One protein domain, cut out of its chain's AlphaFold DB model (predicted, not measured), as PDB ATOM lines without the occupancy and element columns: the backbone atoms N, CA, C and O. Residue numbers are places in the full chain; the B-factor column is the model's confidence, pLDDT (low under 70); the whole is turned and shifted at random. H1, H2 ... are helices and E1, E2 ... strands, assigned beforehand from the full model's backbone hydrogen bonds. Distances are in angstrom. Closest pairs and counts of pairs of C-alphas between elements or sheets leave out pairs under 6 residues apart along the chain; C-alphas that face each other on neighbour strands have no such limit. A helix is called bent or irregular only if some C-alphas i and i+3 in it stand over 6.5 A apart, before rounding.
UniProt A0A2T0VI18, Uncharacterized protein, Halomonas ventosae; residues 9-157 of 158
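Overview. This is residues 9 to 157 of the 158 residues of an uncharacterized protein of Halomonas ventosae (UniProt A0A2T0VI18). A small, strongly twisted sheet of three strands, E2, E3 and E4, forms the core, with H1 packed on one face and H4 and H5 on the other, while the long helix H3 crosses the bent sheet with its later part. H6 packs on H5, and the stretch before H1 runs off from this body as a long arm, in which residues 11 to 16 stick out free. The printed part has 149 residues, with six named helices and four named strands in the order E1, H1, H2, E2, E3, E4, H3, H4, H5, H6. The sheet, in the order E2, E3, E4, is antiparallel, and the class is mixed, helices and strands. The whole is compact, with a radius of gyration of the C-alphas of 17.1 A and spans of 46 by 45 by 30 A.

Along the chain. E2, residues 60 to 68, is 19.5 A long and bends by 74 degrees at residue 65; its C-alpha 60 is at (173.518, 180.386, 216.582). E3, residues 71 to 78, is 19.1 A long and bends by 70 degrees at residue 74. E4 is residues 84 to 87, 9.9 A. H3, residues 95 to 112, is the longest helix, 26.3 A, beginning at C-alpha 95 (195.871, 200.463, 211.659). H4 is residues 117 to 128, 16.3 A; H5 residues 134 to 142, 13.1 A; H6 residues 148 to 155, 10.6 A, ending at C-alpha 155 (169.145, 187.756, 227.043). H1 is residues 33 to 42, 14.3 A; H2 residues 49 to 52, 5.0 A; E1 residues 18 to 20, 6.1 A.

Arrangement. E2, E3 and E4 are a meander, each strand the antiparallel neighbour of the one before. In the hairpin E2 and E3, N 60 and O 78 are 2.9 A apart, within hydrogen-bond range; in the hairpin E3 and E4, N 85 and O 77 are at 2.9 A. There are three layers, helices on both faces of the sheet: H3 and H5 on one, H1 on the other. H1 runs along the strands at a height over the sheet of 9.2 A; the closest C-alphas of H1 and E3 are those of Arg 37 and Asp 74, 6.2 A. H3 runs across the strands, over E3, at 72 degrees on the local plane. H4, on the same face as H5, runs across the strands and is only just over E2, with 3 of its C-alphas; Leu 66 and Ala 127 have the closest C-alphas, 5.9 A. H5 runs along the strands, at 4 degrees to E2 on the local plane. H4 touches H5 with residues 121 to 125 alone, about perpendicular at 84 degrees, closest at the C-alphas of Gln 121 and Pro 135, 6.5 A. H5 and H6 only just touch, with 3 pairs of C-alphas within 8 A, the closest those of Phe 136 and Glu 148, 6.7 A. H2 and H6 are not on the sheet; E1 pairs with no named strand and is apart from H1. Every O i to N i+4 pair is within hydrogen-bond range in H1, H3, H4 and H6, and 4 of 5 in H5; H2 is too short for such a pair.

Size, cuts and confidence. The C-alphas farthest apart, those of Asn 14 and Glu 69, are 50.1 A apart. The printed part has no cut, and the link from E1 to H1 is long, with 12 residues. The mean pLDDT of the printed part is 89.7; residues 21 to 30 are under 70.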
ATOM      1  N   LEU A   9     189.877 165.839 202.015       79.06
ATOM      2  CA  LEU A   9     189.112 165.937 203.255       79.06
ATOM      3  C   LEU A   9     188.212 164.711 203.386       79.06
ATOM      4  O   LEU A   9     187.502 164.354 202.446       79.06
ATOM      5  N   ARG A  10     188.219 164.081 204.560       83.25
ATOM      6  CA  ARG A  10     187.302 162.999 204.923       83.25
ATOM      7  C   ARG A  10     186.572 163.425 206.194       83.25
ATOM      8  O   ARG A  10     187.237 163.679 207.192       83.25
ATOM      9  N   GLN A  11     185.250 163.582 206.122       71.50
ATOM     10  CA  GLN A  11     184.450 164.140 207.225       71.50
ATOM     11  C   GLN A  11     184.285 163.166 208.404       71.50
ATOM     12  O   GLN A  11     184.220 163.613 209.541       71.50
ATOM     13  N   ASP A  12     184.283 161.855 208.155       77.69
ATOM     14  CA  ASP A  12     184.226 160.804 209.180       77.69
ATOM     15  C   ASP A  12     185.042 159.564 208.743       77.69
ATOM     16  O   ASP A  12     185.690 159.574 207.693       77.69
ATOM     17  N   GLU A  13     185.095 158.497 209.550       76.50
ATOM     18  CA  GLU A  13     185.912 157.311 209.237       76.50
ATOM     19  C   GLU A  13     185.429 156.500 208.026       76.50
ATOM     20  O   GLU A  13     186.249 155.874 207.348       76.50
ATOM     21  N   ASN A  14     184.131 156.564 207.723       79.19
ATOM     22  CA  ASN A  14     183.470 155.814 206.655       79.19
ATOM     23  C   ASN A  14     183.137 156.684 205.426       79.19
ATOM     24  O   ASN A  14     182.691 156.167 204.401       79.19
ATOM     25  N   GLY A  15     183.354 157.994 205.517       76.25
ATOM     26  CA  GLY A  15     183.029 158.973 204.497       76.25
ATOM     27  C   GLY A  15     183.962 158.904 203.294       76.25
ATOM     28  O   GLY A  15     185.145 158.565 203.392       76.25
ATOM     29  N   ALA A  16     183.432 159.264 202.127       80.88
ATOM     30  CA  ALA A  16     184.238 159.387 200.923       80.88
ATOM     31  C   ALA A  16     185.256 160.531 201.064       80.88
ATOM     32  O   ALA A  16     184.964 161.588 201.627       80.88
ATOM     33  N   PHE A  17     186.453 160.339 200.508       84.19
ATOM     34  CA  PHE A  17     187.408 161.432 200.372       84.19
ATOM     35  C   PHE A  17     186.867 162.463 199.379       84.19
ATOM     36  O   PHE A  17     186.578 162.146 198.226       84.19
ATOM     37  N   THR A  18     186.780 163.712 199.816       86.50
ATOM     38  CA  THR A  18     186.445 164.860 198.976       86.50
ATOM     39  C   THR A  18     187.712 165.648 198.682       86.50
ATOM     40  O   THR A  18     188.588 165.790 199.533       86.50
ATOM     41  N   THR A  19     187.861 166.150 197.457       79.81
ATOM     42  CA  THR A  19     189.003 167.016 197.141       79.81
ATOM     43  C   THR A  19     188.732 168.409 197.686       79.81
ATOM     44  O   THR A  19     187.829 169.103 197.222       79.81
ATOM     45  N   ALA A  20     189.528 168.830 198.663       74.50
ATOM     46  CA  ALA A  20     189.462 170.173 199.195       74.50
ATOM     47  C   ALA A  20     190.003 171.160 198.161       74.50
ATOM     48  O   ALA A  20     191.120 171.022 197.649       74.50
ATOM     49  N   ARG A  21     189.227 172.207 197.882       69.62
ATOM     50  CA  ARG A  21     189.721 173.336 197.102       69.62
ATOM     51  C   ARG A  21     190.464 174.274 198.040       69.62
ATOM     52  O   ARG A  21     189.865 174.817 198.964       69.62
ATOM     53  N   ARG A  22     191.751 174.523 197.777       63.38
ATOM     54  CA  ARG A  22     192.468 175.619 198.441       63.38
ATOM     55  C   ARG A  22     191.752 176.923 198.101       63.38
ATOM     56  O   ARG A  22     191.805 177.381 196.962       63.38
ATOM     57  N   ALA A  23     191.075 177.512 199.077       62.91
ATOM     58  CA  ALA A  23     190.664 178.896 198.981       62.91
ATOM     59  C   ALA A  23     191.897 179.745 199.324       62.91
ATOM     60  O   ALA A  23     192.430 179.594 200.425       62.91
ATOM     61  N   PRO A  24     192.394 180.613 198.423       55.16
ATOM     62  CA  PRO A  24     193.428 181.562 198.809       55.16
ATOM     63  C   PRO A  24     192.887 182.409 199.963       55.16
ATOM     64  O   PRO A  24     191.841 183.044 199.831       55.16
ATOM     65  N   LEU A  25     193.550 182.373 201.115       50.53
ATOM     66  CA  LEU A  25     193.325 183.327 202.198       50.53
ATOM     67  C   LEU A  25     194.098 184.595 201.823       50.53
ATOM     68  O   LEU A  25     195.270 184.755 202.147       50.53
ATOM     69  N   GLY A  26     193.452 185.444 201.026       52.34
ATOM     70  CA  GLY A  26     193.999 186.702 200.532       52.34
ATOM     71  C   GLY A  26     192.899 187.573 199.929       52.34
ATOM     72  O   GLY A  26     192.007 187.078 199.242       52.34
ATOM     73  N   PHE A  27     192.956 188.880 200.190       55.03
ATOM     74  CA  PHE A  27     191.957 189.879 199.774       55.03
ATOM     75  C   PHE A  27     191.994 190.222 198.268       55.03
ATOM     76  O   PHE A  27     191.498 191.271 197.862       55.03
ATOM     77  N   THR A  28     192.631 189.393 197.438       55.00
ATOM     78  CA  THR A  28     192.994 189.723 196.048       55.00
ATOM     79  C   THR A  28     192.002 189.225 194.996       55.00
ATOM     80  O   THR A  28     192.024 189.733 193.882       55.00
ATOM     81  N   ASP A  29     191.082 188.322 195.348       61.56
ATOM     82  CA  ASP A  29     190.132 187.720 194.394       61.56
ATOM     83  C   ASP A  29     188.723 188.344 194.479       61.56
ATOM     84  O   ASP A  29     187.716 187.642 194.421       61.56
ATOM     85  N   GLY A  30     188.619 189.660 194.698       64.75
ATOM     86  CA  GLY A  30     187.318 190.354 194.767       64.75
ATOM     87  C   GLY A  30     186.504 190.095 196.043       64.75
ATOM     88  O   GLY A  30     185.347 190.497 196.128       64.75
ATOM     89  N   ARG A  31     187.105 189.460 197.055       76.44
ATOM     90  CA  ARG A  31     186.487 189.244 198.370       76.44
ATOM     91  C   ARG A  31     186.485 190.546 199.168       76.44
ATOM     92  O   ARG A  31     187.547 191.095 199.465       76.44
ATOM     93  N   ASN A  32     185.292 191.036 199.482       85.88
ATOM     94  CA  ASN A  32     185.036 192.254 200.251       85.88
ATOM     95  C   ASN A  32     184.537 191.909 201.671       85.88
ATOM     96  O   ASN A  32     184.454 190.740 202.046       85.88
ATOM     97  N   GLU A  33     184.229 192.925 202.474       89.56
ATOM     98  CA  GLU A  33     183.635 192.749 203.804       89.56
ATOM     99  C   GLU A  33     182.307 191.970 203.773       89.56
ATOM    100  O   GLU A  33     182.097 191.124 204.636       89.56
ATOM    101  N   ALA A  34     181.464 192.172 202.752       91.56
ATOM    102  CA  ALA A  34     180.201 191.441 202.605       91.56
ATOM    103  C   ALA A  34     180.424 189.934 202.400       91.56
ATOM    104  O   ALA A  34     179.783 189.123 203.054       91.56
ATOM    105  N   TRP A  35     181.403 189.553 201.573       91.31
ATOM    106  CA  TRP A  35     181.792 188.150 201.411       91.31
ATOM    107  C   TRP A  35     182.243 187.520 202.735       91.31
ATOM    108  O   TRP A  35     181.909 186.372 203.010       91.31
ATOM    109  N   LEU A  36     183.011 188.257 203.549       90.44
ATOM    110  CA  LEU A  36     183.463 187.764 204.852       90.44
ATOM    111  C   LEU A  36     182.283 187.597 205.816       90.44
ATOM    112  O   LEU A  36     182.197 186.573 206.485       90.44
ATOM    113  N   ARG A  37     181.379 188.576 205.858       94.44
ATOM    114  CA  ARG A  37     180.149 188.513 206.651       94.44
ATOM    115  C   ARG A  37     179.324 187.283 206.294       94.44
ATOM    116  O   ARG A  37     178.988 186.522 207.191       94.44
ATOM    117  N   ASP A  38     179.038 187.084 205.009       94.31
ATOM    118  CA  ASP A  38     178.200 185.972 204.548       94.31
ATOM    119  C   ASP A  38     178.871 184.627 204.869       94.31
ATOM    120  O   ASP A  38     178.233 183.724 205.400       94.31
ATOM    121  N   LEU A  39     180.195 184.523 204.675       92.56
ATOM    122  CA  LEU A  39     180.958 183.331 205.052       92.56
ATOM    123  C   LEU A  39     180.828 182.996 206.545       92.56
ATOM    124  O   LEU A  39     180.649 181.827 206.884       92.56
ATOM    125  N   LEU A  40     180.963 183.994 207.424       93.81
ATOM    126  CA  LEU A  40     180.887 183.803 208.875       93.81
ATOM    127  C   LEU A  40     179.457 183.517 209.344       93.81
ATOM    128  O   LEU A  40     179.271 182.708 210.246       93.81
ATOM    129  N   ALA A  41     178.456 184.156 208.736       94.69
ATOM    130  CA  ALA A  41     177.050 183.901 209.034       94.69
ATOM    131  C   ALA A  41     176.647 182.463 208.667       94.69
ATOM    132  O   ALA A  41     175.966 181.804 209.450       94.69
ATOM    133  N   ASP A  42     177.124 181.967 207.521       94.38
ATOM    134  CA  ASP A  42     176.860 180.604 207.048       94.38
ATOM    135  C   ASP A  42     177.695 179.540 207.783       94.38
ATOM    136  O   ASP A  42     177.337 178.363 207.778       94.38
ATOM    137  N   ASN A  43     178.826 179.924 208.385       93.88
ATOM    138  CA  ASN A  43     179.761 179.003 209.041       93.88
ATOM    139  C   ASN A  43     180.248 179.584 210.385       93.88
ATOM    140  O   ASN A  43     181.403 180.016 210.484       93.88
ATOM    141  N   PRO A  44     179.400 179.598 211.430       93.06
ATOM    142  CA  PRO A  44     179.709 180.246 212.711       93.06
ATOM    143  C   PRO A  44     180.913 179.630 213.423       93.06
ATOM    144  O   PRO A  44     181.672 180.344 214.072       93.06
ATOM    145  N   ASP A  45     181.139 178.329 213.220       90.62
ATOM    146  CA  ASP A  45     182.262 177.564 213.781       90.62
ATOM    147  C   ASP A  45     183.638 178.050 213.289       90.62
ATOM    148  O   ASP A  45     184.674 177.667 213.830       90.62
ATOM    149  N   LEU A  46     183.682 178.914 212.265       91.31
ATOM    150  CA  LEU A  46     184.914 179.595 211.857       91.31
ATOM    151  C   LEU A  46     185.378 180.640 212.881       91.31
ATOM    152  O   LEU A  46     186.541 181.052 212.842       91.31
ATOM    153  N   LEU A  47     184.489 181.097 213.767       91.44
ATOM    154  CA  LEU A  47     184.839 181.969 214.879       91.44
ATOM    155  C   LEU A  47     185.276 181.107 216.072       91.44
ATOM    156  O   LEU A  47     184.472 180.323 216.572       91.44
ATOM    157  N   PRO A  48     186.504 181.276 216.595       91.81
ATOM    158  CA  PRO A  48     187.012 180.480 217.713       91.81
ATOM    159  C   PRO A  48     186.444 180.978 219.055       91.81
ATOM    160  O   PRO A  48     187.191 181.310 219.973       91.81
ATOM    161  N   ILE A  49     185.117 181.103 219.170       92.88
ATOM    162  CA  ILE A  49     184.487 181.709 220.348       92.88
ATOM    163  C   ILE A  49     184.719 180.868 221.605       92.88
ATOM    164  O   ILE A  49     184.920 181.434 222.671       92.88
ATOM    165  N   GLU A  50     184.780 179.539 221.478       91.69
ATOM    166  CA  GLU A  50     185.042 178.630 222.600       91.69
ATOM    167  C   GLU A  50     186.413 178.870 223.245       91.69
ATOM    168  O   GLU A  50     186.557 178.729 224.458       91.69
ATOM    169  N   GLU A  51     187.409 179.277 222.451       93.56
ATOM    170  CA  GLU A  51     188.749 179.617 222.941       93.56
ATOM    171  C   GLU A  51     188.803 181.015 223.575       93.56
ATOM    172  O   GLU A  51     189.641 181.270 224.442       93.56
ATOM    173  N   VAL A  52     187.933 181.931 223.133       91.69
ATOM    174  CA  VAL A  52     187.879 183.317 223.620       91.69
ATOM    175  C   VAL A  52     187.055 183.413 224.902       91.69
ATOM    176  O   VAL A  52     187.544 183.907 225.916       91.69
ATOM    177  N   ASP A  53     185.804 182.965 224.845       94.19
ATOM    178  CA  ASP A  53     184.886 182.879 225.974       94.19
ATOM    179  C   ASP A  53     183.810 181.811 225.679       94.19
ATOM    180  O   ASP A  53     182.861 182.066 224.925       94.19
ATOM    181  N   PRO A  54     183.906 180.620 226.296       93.31
ATOM    182  CA  PRO A  54     182.990 179.516 226.025       93.31
ATOM    183  C   PRO A  54     181.549 179.795 226.466       93.31
ATOM    184  O   PRO A  54     180.648 179.075 226.053       93.31
ATOM    185  N   SER A  55     181.284 180.836 227.266       93.88
ATOM    186  CA  SER A  55     179.911 181.179 227.662       93.88
ATOM    187  C   SER A  55     179.055 181.716 226.508       93.88
ATOM    188  O   SER A  55     177.824 181.680 226.600       93.88
ATOM    189  N   PHE A  56     179.694 182.178 225.427       94.94
ATOM    190  CA  PHE A  56     179.048 182.611 224.185       94.94
ATOM    191  C   PHE A  56     178.886 181.477 223.167       94.94
ATOM    192  O   PHE A  56     178.214 181.662 222.158       94.94
ATOM    193  N   ALA A  57     179.488 180.313 223.411       94.50
ATOM    194  CA  ALA A  57     179.314 179.146 222.566       94.50
ATOM    195  C   ALA A  57     178.048 178.358 222.959       94.50
ATOM    196  O   ALA A  57     177.621 178.399 224.118       94.50
ATOM    197  N   PRO A  58     177.474 177.577 222.032       95.19
ATOM    198  CA  PRO A  58     177.687 177.634 220.580       95.19
ATOM    199  C   PRO A  58     177.069 178.900 219.955       95.19
ATOM    200  O   PRO A  58     176.111 179.455 220.493       95.19
ATOM    201  N   LEU A  59     177.590 179.342 218.804       96.19
ATOM    202  CA  LEU A  59     177.041 180.486 218.066       96.19
ATOM    203  C   LEU A  59     175.879 180.052 217.173       96.19
ATOM    204  O   LEU A  59     176.078 179.342 216.190       96.19
ATOM    205  N   VAL A  60     174.679 180.549 217.459       96.56
ATOM    206  CA  VAL A  60     173.518 180.386 216.582       96.56
ATOM    207  C   VAL A  60     173.340 181.647 215.732       96.56
ATOM    208  O   VAL A  60     173.157 182.729 216.300       96.56
ATOM    209  N   PRO A  61     173.371 181.559 214.389       96.50
ATOM    210  CA  PRO A  61     173.109 182.701 213.515       96.50
ATOM    211  C   PRO A  61     171.721 183.287 213.756       96.50
ATOM    212  O   PRO A  61     170.723 182.571 213.702       96.50
ATOM    213  N   LEU A  62     171.647 184.602 213.970       96.00
ATOM    214  CA  LEU A  62     170.369 185.310 214.036       96.00
ATOM    215  C   LEU A  62     170.065 186.047 212.742       96.00
ATOM    216  O   LEU A  62     169.004 185.854 212.149       96.00
ATOM    217  N   CYS A  63     170.967 186.935 212.337       97.31
ATOM    218  CA  CYS A  63     170.808 187.735 211.131       97.31
ATOM    219  C   CYS A  63     172.107 188.444 210.756       97.31
ATOM    220  O   CYS A  63     173.036 188.569 211.557       97.31
ATOM    221  N   THR A  64     172.123 188.952 209.533       97.69
ATOM    222  CA  THR A  64     173.120 189.893 209.034       97.69
ATOM    223  C   THR A  64     172.521 191.291 208.927       97.69
ATOM    224  O   THR A  64     171.308 191.434 208.776       97.69
ATOM    225  N   GLU A  65     173.368 192.318 208.966       96.81
ATOM    226  CA  GLU A  65     172.978 193.730 208.807       96.81
ATOM    227  C   GLU A  65     171.900 194.190 209.817       96.81
ATOM    228  O   GLU A  65     170.972 194.938 209.489       96.81
ATOM    229  N   LEU A  66     172.021 193.760 211.080       97.44
ATOM    230  CA  LEU A  66     171.077 194.123 212.139       97.44
ATOM    231  C   LEU A  66     171.129 195.631 212.396       97.44
ATOM    232  O   LEU A  66     172.123 196.159 212.889       97.44
ATOM    233  N   SER A  67     170.037 196.331 212.097       96.94
ATOM    234  CA  SER A  67     169.968 197.785 212.259       96.94
ATOM    235  C   SER A  67     169.985 198.208 213.730       96.94
ATOM    236  O   SER A  67     169.082 197.846 214.489       96.94
ATOM    237  N   THR A  68     170.953 199.048 214.096       96.19
ATOM    238  CA  THR A  68     171.045 199.709 215.407       96.19
ATOM    239  C   THR A  68     171.084 201.228 215.261       96.19
ATOM    240  O   THR A  68     171.234 201.765 214.162       96.19
ATOM    241  N   GLU A  69     170.994 201.936 216.382       95.44
ATOM    242  CA  GLU A  69     171.176 203.386 216.457       95.44
ATOM    243  C   GLU A  69     172.589 203.831 216.024       95.44
ATOM    244  O   GLU A  69     172.763 204.963 215.575       95.44
ATOM    245  N   ALA A  70     173.583 202.940 216.101       94.62
ATOM    246  CA  ALA A  70     174.961 203.173 215.663       94.62
ATOM    247  C   ALA A  70     175.250 202.673 214.231       94.62
ATOM    248  O   ALA A  70     176.385 202.749 213.762       94.62
ATOM    249  N   GLY A  71     174.228 202.190 213.517       95.06
ATOM    250  CA  GLY A  71     174.346 201.606 212.180       95.06
ATOM    251  C   GLY A  71     174.115 200.091 212.160       95.06
ATOM    252  O   GLY A  71     173.803 199.493 213.194       95.06
ATOM    253  N   PRO A  72     174.184 199.462 210.978       96.38
ATOM    254  CA  PRO A  72     173.980 198.026 210.845       96.38
ATOM    255  C   PRO A  72     175.185 197.246 211.385       96.38
ATOM    256  O   PRO A  72     176.317 197.521 210.997       96.38
ATOM    257  N   VAL A  73     174.935 196.254 212.241       97.56
ATOM    258  CA  VAL A  73     175.939 195.254 212.638       97.56
ATOM    259  C   VAL A  73     176.021 194.194 211.546       97.56
ATOM    260  O   VAL A  73     174.987 193.650 211.158       97.56
ATOM    261  N   ASP A  74     177.225 193.876 211.067       97.12
ATOM    262  CA  ASP A  74     177.399 192.972 209.924       97.12
ATOM    263  C   ASP A  74     176.800 191.583 210.166       97.12
ATOM    264  O   ASP A  74     176.008 191.120 209.346       97.12
ATOM    265  N   ALA A  75     177.136 190.928 211.278       97.38
ATOM    266  CA  ALA A  75     176.571 189.631 211.646       97.38
ATOM    267  C   ALA A  75     176.284 189.552 213.146       97.38
ATOM    268  O   ALA A  75     177.054 190.044 213.976       97.38
ATOM    269  N   VAL A  76     175.159 188.926 213.490       97.56
ATOM    270  CA  VAL A  76     174.700 188.771 214.868       97.56
ATOM    271  C   VAL A  76     174.362 187.318 215.137       97.56
ATOM    272  O   VAL A  76     173.633 186.681 214.371       97.56
ATOM    273  N   PHE A  77     174.865 186.829 216.263       97.56
ATOM    274  CA  PHE A  77     174.639 185.481 216.760       97.56
ATOM    275  C   PHE A  77     174.075 185.539 218.179       97.56
ATOM    276  O   PHE A  77     174.216 186.548 218.879       97.56
ATOM    277  N   ILE A  78     173.459 184.444 218.609       96.94
ATOM    278  CA  ILE A  78     173.056 184.230 219.996       96.94
ATOM    279  C   ILE A  78     173.427 182.820 220.434       96.94
ATOM    280  O   ILE A  78     173.391 181.895 219.629       96.94
ATOM    281  N   SER A  79     173.769 182.635 221.699       96.50
ATOM    282  CA  SER A  79     173.920 181.301 222.278       96.50
ATOM    283  C   SER A  79     172.599 180.799 222.878       96.50
ATOM    284  O   SER A  79     171.756 181.613 223.265       96.50
ATOM    285  N   PRO A  80     172.424 179.481 223.087       95.94
ATOM    286  CA  PRO A  80     171.324 178.947 223.898       95.94
ATOM    287  C   PRO A  80     171.297 179.477 225.341       95.94
ATOM    288  O   PRO A  80     170.249 179.491 225.976       95.94
ATOM    289  N   SER A  81     172.429 179.975 225.856       94.62
ATOM    290  CA  SER A  81     172.513 180.666 227.151       94.62
ATOM    291  C   SER A  81     172.047 182.131 227.101       94.62
ATOM    292  O   SER A  81     172.154 182.845 228.099       94.62
ATOM    293  N   GLY A  82     171.539 182.594 225.955       94.88
ATOM    294  CA  GLY A  82     170.994 183.934 225.763       94.88
ATOM    295  C   GLY A  82     172.045 185.026 225.546       94.88
ATOM    296  O   GLY A  82     171.706 186.206 225.621       94.88
ATOM    297  N   ARG A  83     173.313 184.672 225.288       95.31
ATOM    298  CA  ARG A  83     174.405 185.634 225.066       95.31
ATOM    299  C   ARG A  83     174.427 186.102 223.617       95.31
ATOM    300  O   ARG A  83     174.518 185.279 222.714       95.31
ATOM    301  N   LEU A  84     174.392 187.416 223.400       95.69
ATOM    302  CA  LEU A  84     174.520 188.014 222.070       95.69
ATOM    303  C   LEU A  84     175.984 188.188 221.669       95.69
ATOM    304  O   LEU A  84     176.782 188.736 222.428       95.69
ATOM    305  N   THR A  85     176.307 187.823 220.432       96.00
ATOM    306  CA  THR A  85     177.612 188.087 219.817       96.00
ATOM    307  C   THR A  85     177.421 188.992 218.608       96.00
ATOM    308  O   THR A  85     176.720 188.640 217.658       96.00
ATOM    309  N   LEU A  86     178.053 190.165 218.645       95.88
ATOM    310  CA  LEU A  86     178.041 191.154 217.567       95.88
ATOM    311  C   LEU A  86     179.369 191.085 216.812       95.88
ATOM    312  O   LEU A  86     180.434 191.163 217.426       95.88
ATOM    313  N   VAL A  87     179.311 190.960 215.489       95.50
ATOM    314  CA  VAL A  87     180.493 190.822 214.635       95.50
ATOM    315  C   VAL A  87     180.510 191.937 213.599       95.50
ATOM    316  O   VAL A  87     179.552 192.115 212.853       95.50
ATOM    317  N   GLU A  88     181.627 192.663 213.545       95.31
ATOM    318  CA  GLU A  88     181.944 193.647 212.504       95.31
ATOM    319  C   GLU A  88     183.042 193.067 211.605       95.31
ATOM    320  O   GLU A  88     184.132 192.703 212.063       95.31
ATOM    321  N   CYS A  89     182.767 192.991 210.309       92.06
ATOM    322  CA  CYS A  89     183.661 192.439 209.311       92.06
ATOM    323  C   CYS A  89     184.524 193.549 208.720       92.06
ATOM    324  O   CYS A  89     184.056 194.456 208.035       92.06
ATOM    325  N   LYS A  90     185.842 193.458 208.918       88.25
ATOM    326  CA  LYS A  90     186.781 194.407 208.317       88.25
ATOM    327  C   LYS A  90     187.963 193.702 207.688       88.25
ATOM    328  O   LYS A  90     188.647 192.916 208.337       88.25
ATOM    329  N   LEU A  91     188.258 194.040 206.434       81.62
ATOM    330  CA  LEU A  91     189.500 193.612 205.801       81.62
ATOM    331  C   LEU A  91     190.637 194.486 206.334       81.62
ATOM    332  O   LEU A  91     190.647 195.708 206.162       81.62
ATOM    333  N   TRP A  92     191.595 193.860 207.005       73.56
ATOM    334  CA  TRP A  92     192.703 194.560 207.640       73.56
ATOM    335  C   TRP A  92     193.665 195.071 206.571       73.56
ATOM    336  O   TRP A  92     194.422 194.309 205.978       73.56
ATOM    337  N   ARG A  93     193.607 196.378 206.308       70.38
ATOM    338  CA  ARG A  93     194.461 197.054 205.318       70.38
ATOM    339  C   ARG A  93     195.371 198.112 205.941       70.38
ATOM    340  O   ARG A  93     196.421 198.402 205.383       70.38
ATOM    341  N   ASN A  94     194.993 198.678 207.094       77.38
ATOM    342  CA  ASN A  94     195.798 199.639 207.851       77.38
ATOM    343  C   ASN A  94     195.395 199.683 209.353       77.38
ATOM    344  O   ASN A  94     194.344 199.153 209.724       77.38
ATOM    345  N   PRO A  95     196.196 200.322 210.232       80.38
ATOM    346  CA  PRO A  95     195.871 200.463 211.659       80.38
ATOM    347  C   PRO A  95     194.628 201.315 211.966       80.38
ATOM    348  O   PRO A  95     194.006 201.135 213.013       80.38
ATOM    349  N   GLU A  96     194.256 202.247 211.087       83.50
ATOM    350  CA  GLU A  96     193.068 203.094 211.270       83.50
ATOM    351  C   GLU A  96     191.775 202.284 211.174       83.50
ATOM    352  O   GLU A  96     190.869 202.482 211.983       83.50
ATOM    353  N   ALA A  97     191.727 201.310 210.261       82.81
ATOM    354  CA  ALA A  97     190.611 200.383 210.124       82.81
ATOM    355  C   ALA A  97     190.355 199.628 211.436       82.81
ATOM    356  O   ALA A  97     189.206 199.502 211.847       82.81
ATOM    357  N   ARG A  98     191.412 199.218 212.152       84.75
ATOM    358  CA  ARG A  98     191.278 198.572 213.466       84.75
ATOM    359  C   ARG A  98     190.647 199.501 214.505       84.75
ATOM    360  O   ARG A  98     189.764 199.071 215.240       84.75
ATOM    361  N   ARG A  99     191.088 200.763 214.591       87.75
ATOM    362  CA  ARG A  99     190.508 201.724 215.553       87.75
ATOM    363  C   ARG A  99     189.039 201.995 215.252       87.75
ATOM    364  O   ARG A  99     188.246 202.085 216.182       87.75
ATOM    365  N   LYS A 100     188.690 202.088 213.965       89.38
ATOM    366  CA  LYS A 100     187.305 202.265 213.528       89.38
ATOM    367  C   LYS A 100     186.423 201.101 213.987       89.38
ATOM    368  O   LYS A 100     185.388 201.356 214.587       89.38
ATOM    369  N   VAL A 101     186.877 199.860 213.805       90.69
ATOM    370  CA  VAL A 101     186.146 198.665 214.264       90.69
ATOM    371  C   VAL A 101     185.940 198.683 215.777       90.69
ATOM    372  O   VAL A 101     184.837 198.435 216.242       90.69
ATOM    373  N   ILE A 102     186.968 199.028 216.561       92.00
ATOM    374  CA  ILE A 102     186.835 199.105 218.026       92.00
ATOM    375  C   ILE A 102     185.768 200.132 218.429       92.00
ATOM    376  O   ILE A 102     184.954 199.847 219.302       92.00
ATOM    377  N   ALA A 103     185.756 201.310 217.797       93.12
ATOM    378  CA  ALA A 103     184.737 202.324 218.060       93.12
ATOM    379  C   ALA A 103     183.330 201.816 217.705       93.12
ATOM    380  O   ALA A 103     182.431 201.920 218.533       93.12
ATOM    381  N   GLN A 104     183.171 201.188 216.534       94.00
ATOM    382  CA  GLN A 104     181.900 200.600 216.104       94.00
ATOM    383  C   GLN A 104     181.387 199.555 217.098       94.00
ATOM    384  O   GLN A 104     180.250 199.656 217.536       94.00
ATOM    385  N   ILE A 105     182.232 198.609 217.526       94.12
ATOM    386  CA  ILE A 105     181.843 197.590 218.512       94.12
ATOM    387  C   ILE A 105     181.356 198.237 219.812       94.12
ATOM    388  O   ILE A 105     180.307 197.855 220.322       94.12
ATOM    389  N   LEU A 106     182.061 199.252 220.324       95.44
ATOM    390  CA  LEU A 106     181.639 199.964 221.534       95.44
ATOM    391  C   LEU A 106     180.301 200.694 221.350       95.44
ATOM    392  O   LEU A 106     179.482 200.708 222.270       95.44
ATOM    393  N   ASP A 107     180.073 201.297 220.187       95.94
ATOM    394  CA  ASP A 107     178.824 201.997 219.891       95.94
ATOM    395  C   ASP A 107     177.652 201.018 219.719       95.94
ATOM    396  O   ASP A 107     176.569 201.272 220.252       95.94
ATOM    397  N   TYR A 108     177.871 199.857 219.094       95.75
ATOM    398  CA  TYR A 108     176.869 198.791 219.023       95.75
ATOM    399  C   TYR A 108     176.529 198.240 220.405       95.75
ATOM    400  O   TYR A 108     175.350 198.112 220.727       95.75
ATOM    401  N   THR A 109     177.527 197.957 221.253       93.19
ATOM    402  CA  THR A 109     177.281 197.474 222.621       93.19
ATOM    403  C   THR A 109     176.423 198.465 223.404       93.19
ATOM    404  O   THR A 109     175.474 198.061 224.069       93.19
ATOM    405  N   ARG A 110     176.698 199.773 223.289       94.69
ATOM    406  CA  ARG A 110     175.874 200.814 223.926       94.69
ATOM    407  C   ARG A 110     174.443 200.816 223.400       94.69
ATOM    408  O   ARG A 110     173.522 200.896 224.206       94.69
ATOM    409  N   ALA A 111     174.257 200.725 222.085       94.31
ATOM    410  CA  ALA A 111     172.930 200.698 221.474       94.31
ATOM    411  C   ALA A 111     172.125 199.477 221.951       94.31
ATOM    412  O   ALA A 111     171.015 199.622 222.456       94.31
ATOM    413  N   VAL A 112     172.728 198.287 221.885       93.69
ATOM    414  CA  VAL A 112     172.085 197.024 222.273       93.69
ATOM    415  C   VAL A 112     171.814 196.951 223.778       93.69
ATOM    416  O   VAL A 112     170.766 196.449 224.163       93.69
ATOM    417  N   SER A 113     172.667 197.521 224.636       92.19
ATOM    418  CA  SER A 113     172.435 197.545 226.098       92.19
ATOM    419  C   SER A 113     171.181 198.319 226.532       92.19
ATOM    420  O   SER A 113     170.748 198.225 227.676       92.19
ATOM    421  N   GLN A 114     170.598 199.120 225.636       92.06
ATOM    422  CA  GLN A 114     169.358 199.857 225.894       92.06
ATOM    423  C   GLN A 114     168.113 199.083 225.455       92.06
ATOM    424  O   GLN A 114     166.993 199.537 225.686       92.06
ATOM    425  N   TRP A 115     168.291 197.952 224.776       94.81
ATOM    426  CA  TRP A 115     167.195 197.188 224.209       94.81
ATOM    427  C   TRP A 115     166.596 196.239 225.238       94.81
ATOM    428  O   TRP A 115     167.299 195.537 225.961       94.81
ATOM    429  N   SER A 116     165.268 196.154 225.247       95.50
ATOM    430  CA  SER A 116     164.596 195.003 225.840       95.50
ATOM    431  C   SER A 116     164.705 193.784 224.917       95.50
ATOM    432  O   SER A 116     164.952 193.909 223.713       95.50
ATOM    433  N   TYR A 117     164.410 192.592 225.442       96.00
ATOM    434  CA  TYR A 117     164.273 191.397 224.604       96.00
ATOM    435  C   TYR A 117     163.251 191.592 223.467       96.00
ATOM    436  O   TYR A 117     163.471 191.163 222.335       96.00
ATOM    437  N   ALA A 118     162.149 192.297 223.739       95.81
ATOM    438  CA  ALA A 118     161.136 192.598 222.731       95.81
ATOM    439  C   ALA A 118     161.677 193.512 221.617       95.81
ATOM    440  O   ALA A 118     161.302 193.355 220.451       95.81
ATOM    441  N   ASP A 119     162.575 194.446 221.946       96.19
ATOM    442  CA  ASP A 119     163.244 195.279 220.947       96.19
ATOM    443  C   ASP A 119     164.187 194.446 220.078       96.19
ATOM    444  O   ASP A 119     164.106 194.547 218.852       96.19
ATOM    445  N   LEU A 120     165.000 193.567 220.681       96.25
ATOM    446  CA  LEU A 120     165.845 192.619 219.948       96.25
ATOM    447  C   LEU A 120     165.005 191.778 218.979       96.25
ATOM    448  O   LEU A 120     165.292 191.745 217.782       96.25
ATOM    449  N   GLN A 121     163.936 191.150 219.473       96.50
ATOM    450  CA  GLN A 121     163.042 190.330 218.656       96.50
ATOM    451  C   GLN A 121     162.466 191.132 217.482       96.50
ATOM    452  O   GLN A 121     162.470 190.653 216.348       96.50
ATOM    453  N   ARG A 122     162.016 192.371 217.719       96.38
ATOM    454  CA  ARG A 122     161.489 193.256 216.669       96.38
ATOM    455  C   ARG A 122     162.546 193.585 215.613       96.38
ATOM    456  O   ARG A 122     162.234 193.589 214.424       96.38
ATOM    457  N   ARG A 123     163.781 193.877 216.029       96.69
ATOM    458  CA  ARG A 123     164.890 194.220 215.123       96.69
ATOM    459  C   ARG A 123     165.322 193.010 214.288       96.69
ATOM    460  O   ARG A 123     165.466 193.144 213.075       96.69
ATOM    461  N   VAL A 124     165.432 191.830 214.899       97.00
ATOM    462  CA  VAL A 124     165.748 190.573 214.199       97.00
ATOM    463  C   VAL A 124     164.633 190.187 213.225       97.00
ATOM    464  O   VAL A 124     164.910 189.820 212.084       97.00
ATOM    465  N   ALA A 125     163.366 190.326 213.622       96.31
ATOM    466  CA  ALA A 125     162.228 190.095 212.731       96.31
ATOM    467  C   ALA A 125     162.256 191.035 211.512       96.31
ATOM    468  O   ALA A 125     161.998 190.604 210.390       96.31
ATOM    469  N   ALA A 126     162.619 192.307 211.712       96.12
ATOM    470  CA  ALA A 126     162.763 193.266 210.619       96.12
ATOM    471  C   ALA A 126     163.920 192.911 209.667       96.12
ATOM    472  O   ALA A 126     163.752 193.027 208.457       96.12
ATOM    473  N   ALA A 127     165.060 192.452 210.195       96.00
ATOM    474  CA  ALA A 127     166.224 192.073 209.390       96.00
ATOM    475  C   ALA A 127     166.008 190.769 208.600       96.00
ATOM    476  O   ALA A 127     166.428 190.652 207.454       96.00
ATOM    477  N   THR A 128     165.329 189.787 209.198       95.38
ATOM    478  CA  THR A 128     165.121 188.456 208.594       95.38
ATOM    479  C   THR A 128     163.834 188.341 207.780       95.38
ATOM    480  O   THR A 128     163.663 187.384 207.028       95.38
ATOM    481  N   GLY A 129     162.877 189.254 207.972       94.81
ATOM    482  CA  GLY A 129     161.518 189.133 207.437       94.81
ATOM    483  C   GLY A 129     160.691 188.005 208.074       94.81
ATOM    484  O   GLY A 129     159.561 187.752 207.643       94.81
ATOM    485  N   ARG A 130     161.221 187.320 209.097       93.56
ATOM    486  CA  ARG A 130     160.528 186.252 209.826       93.56
ATOM    487  C   ARG A 130     159.618 186.842 210.901       93.56
ATOM    488  O   ARG A 130     159.914 187.868 211.508       93.56
ATOM    489  N   LYS A 131     158.497 186.170 211.153       90.69
ATOM    490  CA  LYS A 131     157.581 186.474 212.263       90.69
ATOM    491  C   LYS A 131     157.820 185.484 213.400       90.69
ATOM    492  O   LYS A 131     158.276 184.379 213.136       90.69
ATOM    493  N   GLY A 132     157.442 185.858 214.621       92.00
ATOM    494  CA  GLY A 132     157.571 184.995 215.799       92.00
ATOM    495  C   GLY A 132     158.751 185.374 216.687       92.00
ATOM    496  O   GLY A 132     159.291 186.480 216.579       92.00
ATOM    497  N   ASN A 133     159.114 184.471 217.597       94.94
ATOM    498  CA  ASN A 133     160.222 184.666 218.526       94.94
ATOM    499  C   ASN A 133     161.513 184.113 217.909       94.94
ATOM    500  O   ASN A 133     162.060 183.115 218.367       94.94
ATOM    501  N   VAL A 134     161.972 184.759 216.832       96.19
ATOM    502  CA  VAL A 134     163.100 184.287 216.012       96.19
ATOM    503  C   VAL A 134     164.358 183.984 216.839       96.19
ATOM    504  O   VAL A 134     164.944 182.930 216.598       96.19
ATOM    505  N   PRO A 135     164.769 184.817 217.823       96.62
ATOM    506  CA  PRO A 135     165.953 184.502 218.619       96.62
ATOM    507  C   PRO A 135     165.822 183.205 219.424       96.62
ATOM    508  O   PRO A 135     166.740 182.388 219.424       96.62
ATOM    509  N   PHE A 136     164.668 182.987 220.060       97.31
ATOM    510  CA  PHE A 136     164.399 181.762 220.811       97.31
ATOM    511  C   PHE A 136     164.251 180.547 219.894       97.31
ATOM    512  O   PHE A 136     164.809 179.492 220.178       97.31
ATOM    513  N   GLU A 137     163.527 180.685 218.780       96.50
ATOM    514  CA  GLU A 137     163.354 179.610 217.799       96.50
ATOM    515  C   GLU A 137     164.702 179.108 217.280       96.50
ATOM    516  O   GLU A 137     164.924 177.900 217.269       96.50
ATOM    517  N   ALA A 138     165.605 180.028 216.924       95.19
ATOM    518  CA  ALA A 138     166.947 179.693 216.464       95.19
ATOM    519  C   ALA A 138     167.749 178.965 217.557       95.19
ATOM    520  O   ALA A 138     168.331 177.913 217.307       95.19
ATOM    521  N   ALA A 139     167.744 179.476 218.791       95.81
ATOM    522  CA  ALA A 139     168.437 178.831 219.906       95.81
ATOM    523  C   ALA A 139     167.885 177.425 220.217       95.81
ATOM    524  O   ALA A 139     168.645 176.492 220.490       95.81
ATOM    525  N   ARG A 140     166.562 177.252 220.127       96.62
ATOM    526  CA  ARG A 140     165.875 175.980 220.375       96.62
ATOM    527  C   ARG A 140     166.163 174.924 219.306       96.62
ATOM    528  O   ARG A 140     166.137 173.739 219.621       96.62
ATOM    529  N   GLU A 141     166.444 175.316 218.062       93.31
ATOM    530  CA  GLU A 141     166.867 174.365 217.017       93.31
ATOM    531  C   GLU A 141     168.132 173.597 217.427       93.31
ATOM    532  O   GLU A 141     168.267 172.419 217.100       93.31
ATOM    533  N   LEU A 142     169.020 174.237 218.196       90.94
ATOM    534  CA  LEU A 142     170.241 173.619 218.708       90.94
ATOM    535  C   LEU A 142     170.058 172.968 220.089       90.94
ATOM    536  O   LEU A 142     170.692 171.954 220.378       90.94
ATOM    537  N   GLN A 143     169.180 173.521 220.931       93.81
ATOM    538  CA  GLN A 143     168.834 172.975 222.246       93.81
ATOM    539  C   GLN A 143     167.307 172.798 222.380       93.81
ATOM    540  O   GLN A 143     166.620 173.717 222.829       93.81
ATOM    541  N   PRO A 144     166.751 171.620 222.031       93.25
ATOM    542  CA  PRO A 144     165.298 171.403 221.990       93.25
ATOM    543  C   PRO A 144     164.574 171.605 223.327       93.25
ATOM    544  O   PRO A 144     163.432 172.062 223.338       93.25
ATOM    545  N   ASP A 145     165.250 171.311 224.440       94.12
ATOM    546  CA  ASP A 145     164.713 171.427 225.803       94.12
ATOM    547  C   ASP A 145     164.914 172.833 226.411       94.12
ATOM    548  O   ASP A 145     164.859 173.009 227.629       94.12
ATOM    549  N   LEU A 146     165.213 173.841 225.583       95.75
ATOM    550  CA  LEU A 146     165.421 175.215 226.031       95.75
ATOM    551  C   LEU A 146     164.120 175.824 226.573       95.75
ATOM    552  O   LEU A 146     163.110 175.901 225.872       95.75
ATOM    553  N   ASP A 147     164.168 176.308 227.813       96.62
ATOM    554  CA  ASP A 147     163.063 177.039 228.430       96.62
ATOM    555  C   ASP A 147     163.019 178.489 227.924       96.62
ATOM    556  O   ASP A 147     163.994 179.237 228.033       96.62
ATOM    557  N   GLU A 148     161.872 178.894 227.373       96.00
ATOM    558  CA  GLU A 148     161.705 180.220 226.769       96.00
ATOM    559  C   GLU A 148     161.825 181.345 227.798       96.00
ATOM    560  O   GLU A 148     162.472 182.356 227.531       96.00
ATOM    561  N   ALA A 149     161.245 181.178 228.990       95.38
ATOM    562  CA  ALA A 149     161.260 182.222 230.008       95.38
ATOM    563  C   ALA A 149     162.680 182.468 230.539       95.38
ATOM    564  O   ALA A 149     163.106 183.620 230.650       95.38
ATOM    565  N   ALA A 150     163.426 181.396 230.812       94.56
ATOM    566  CA  ALA A 150     164.821 181.467 231.227       94.56
ATOM    567  C   ALA A 150     165.712 182.083 230.140       94.56
ATOM    568  O   ALA A 150     166.565 182.912 230.452       94.56
ATOM    569  N   PHE A 151     165.495 181.726 228.870       96.38
ATOM    570  CA  PHE A 151     166.227 182.304 227.742       96.38
ATOM    571  C   PHE A 151     165.985 183.814 227.615       96.38
ATOM    572  O   PHE A 151     166.935 184.593 227.543       96.38
ATOM    573  N   VAL A 152     164.718 184.236 227.651       95.62
ATOM    574  CA  VAL A 152     164.328 185.652 227.558       95.62
ATOM    575  C   VAL A 152     164.949 186.472 228.691       95.62
ATOM    576  O   VAL A 152     165.502 187.544 228.438       95.62
ATOM    577  N   ASP A 153     164.897 185.972 229.930       93.25
ATOM    578  CA  ASP A 153     165.513 186.637 231.084       93.25
ATOM    579  C   ASP A 153     167.044 186.696 230.961       93.25
ATOM    580  O   ASP A 153     167.649 187.728 231.249       93.25
ATOM    581  N   ALA A 154     167.687 185.632 230.474       92.62
ATOM    582  CA  ALA A 154     169.131 185.615 230.264       92.62
ATOM    583  C   ALA A 154     169.586 186.644 229.212       92.62
ATOM    584  O   ALA A 154     170.583 187.338 229.430       92.62
ATOM    585  N   THR A 155     168.843 186.789 228.111       92.19
ATOM    586  CA  THR A 155     169.145 187.756 227.043       92.19
ATOM    587  C   THR A 155     168.830 189.199 227.427       92.19
ATOM    588  O   THR A 155     169.490 190.116 226.951       92.19
ATOM    589  N   ALA A 156     167.865 189.434 228.314       87.50
ATOM    590  CA  ALA A 156     167.545 190.782 228.788       87.50
ATOM    591  C   ALA A 156     168.603 191.374 229.742       87.50
ATOM    592  O   ALA A 156     168.523 192.550 230.090       87.50
ATOM    593  N   ARG A 157     169.577 190.572 230.191       75.88
ATOM    594  CA  ARG A 157     170.628 190.964 231.150       75.88
ATOM    595  C   ARG A 157     171.970 191.319 230.486       75.88
ATOM    596  O   ARG A 157     172.990 191.302 231.177       75.88
TER     597      ARG A 157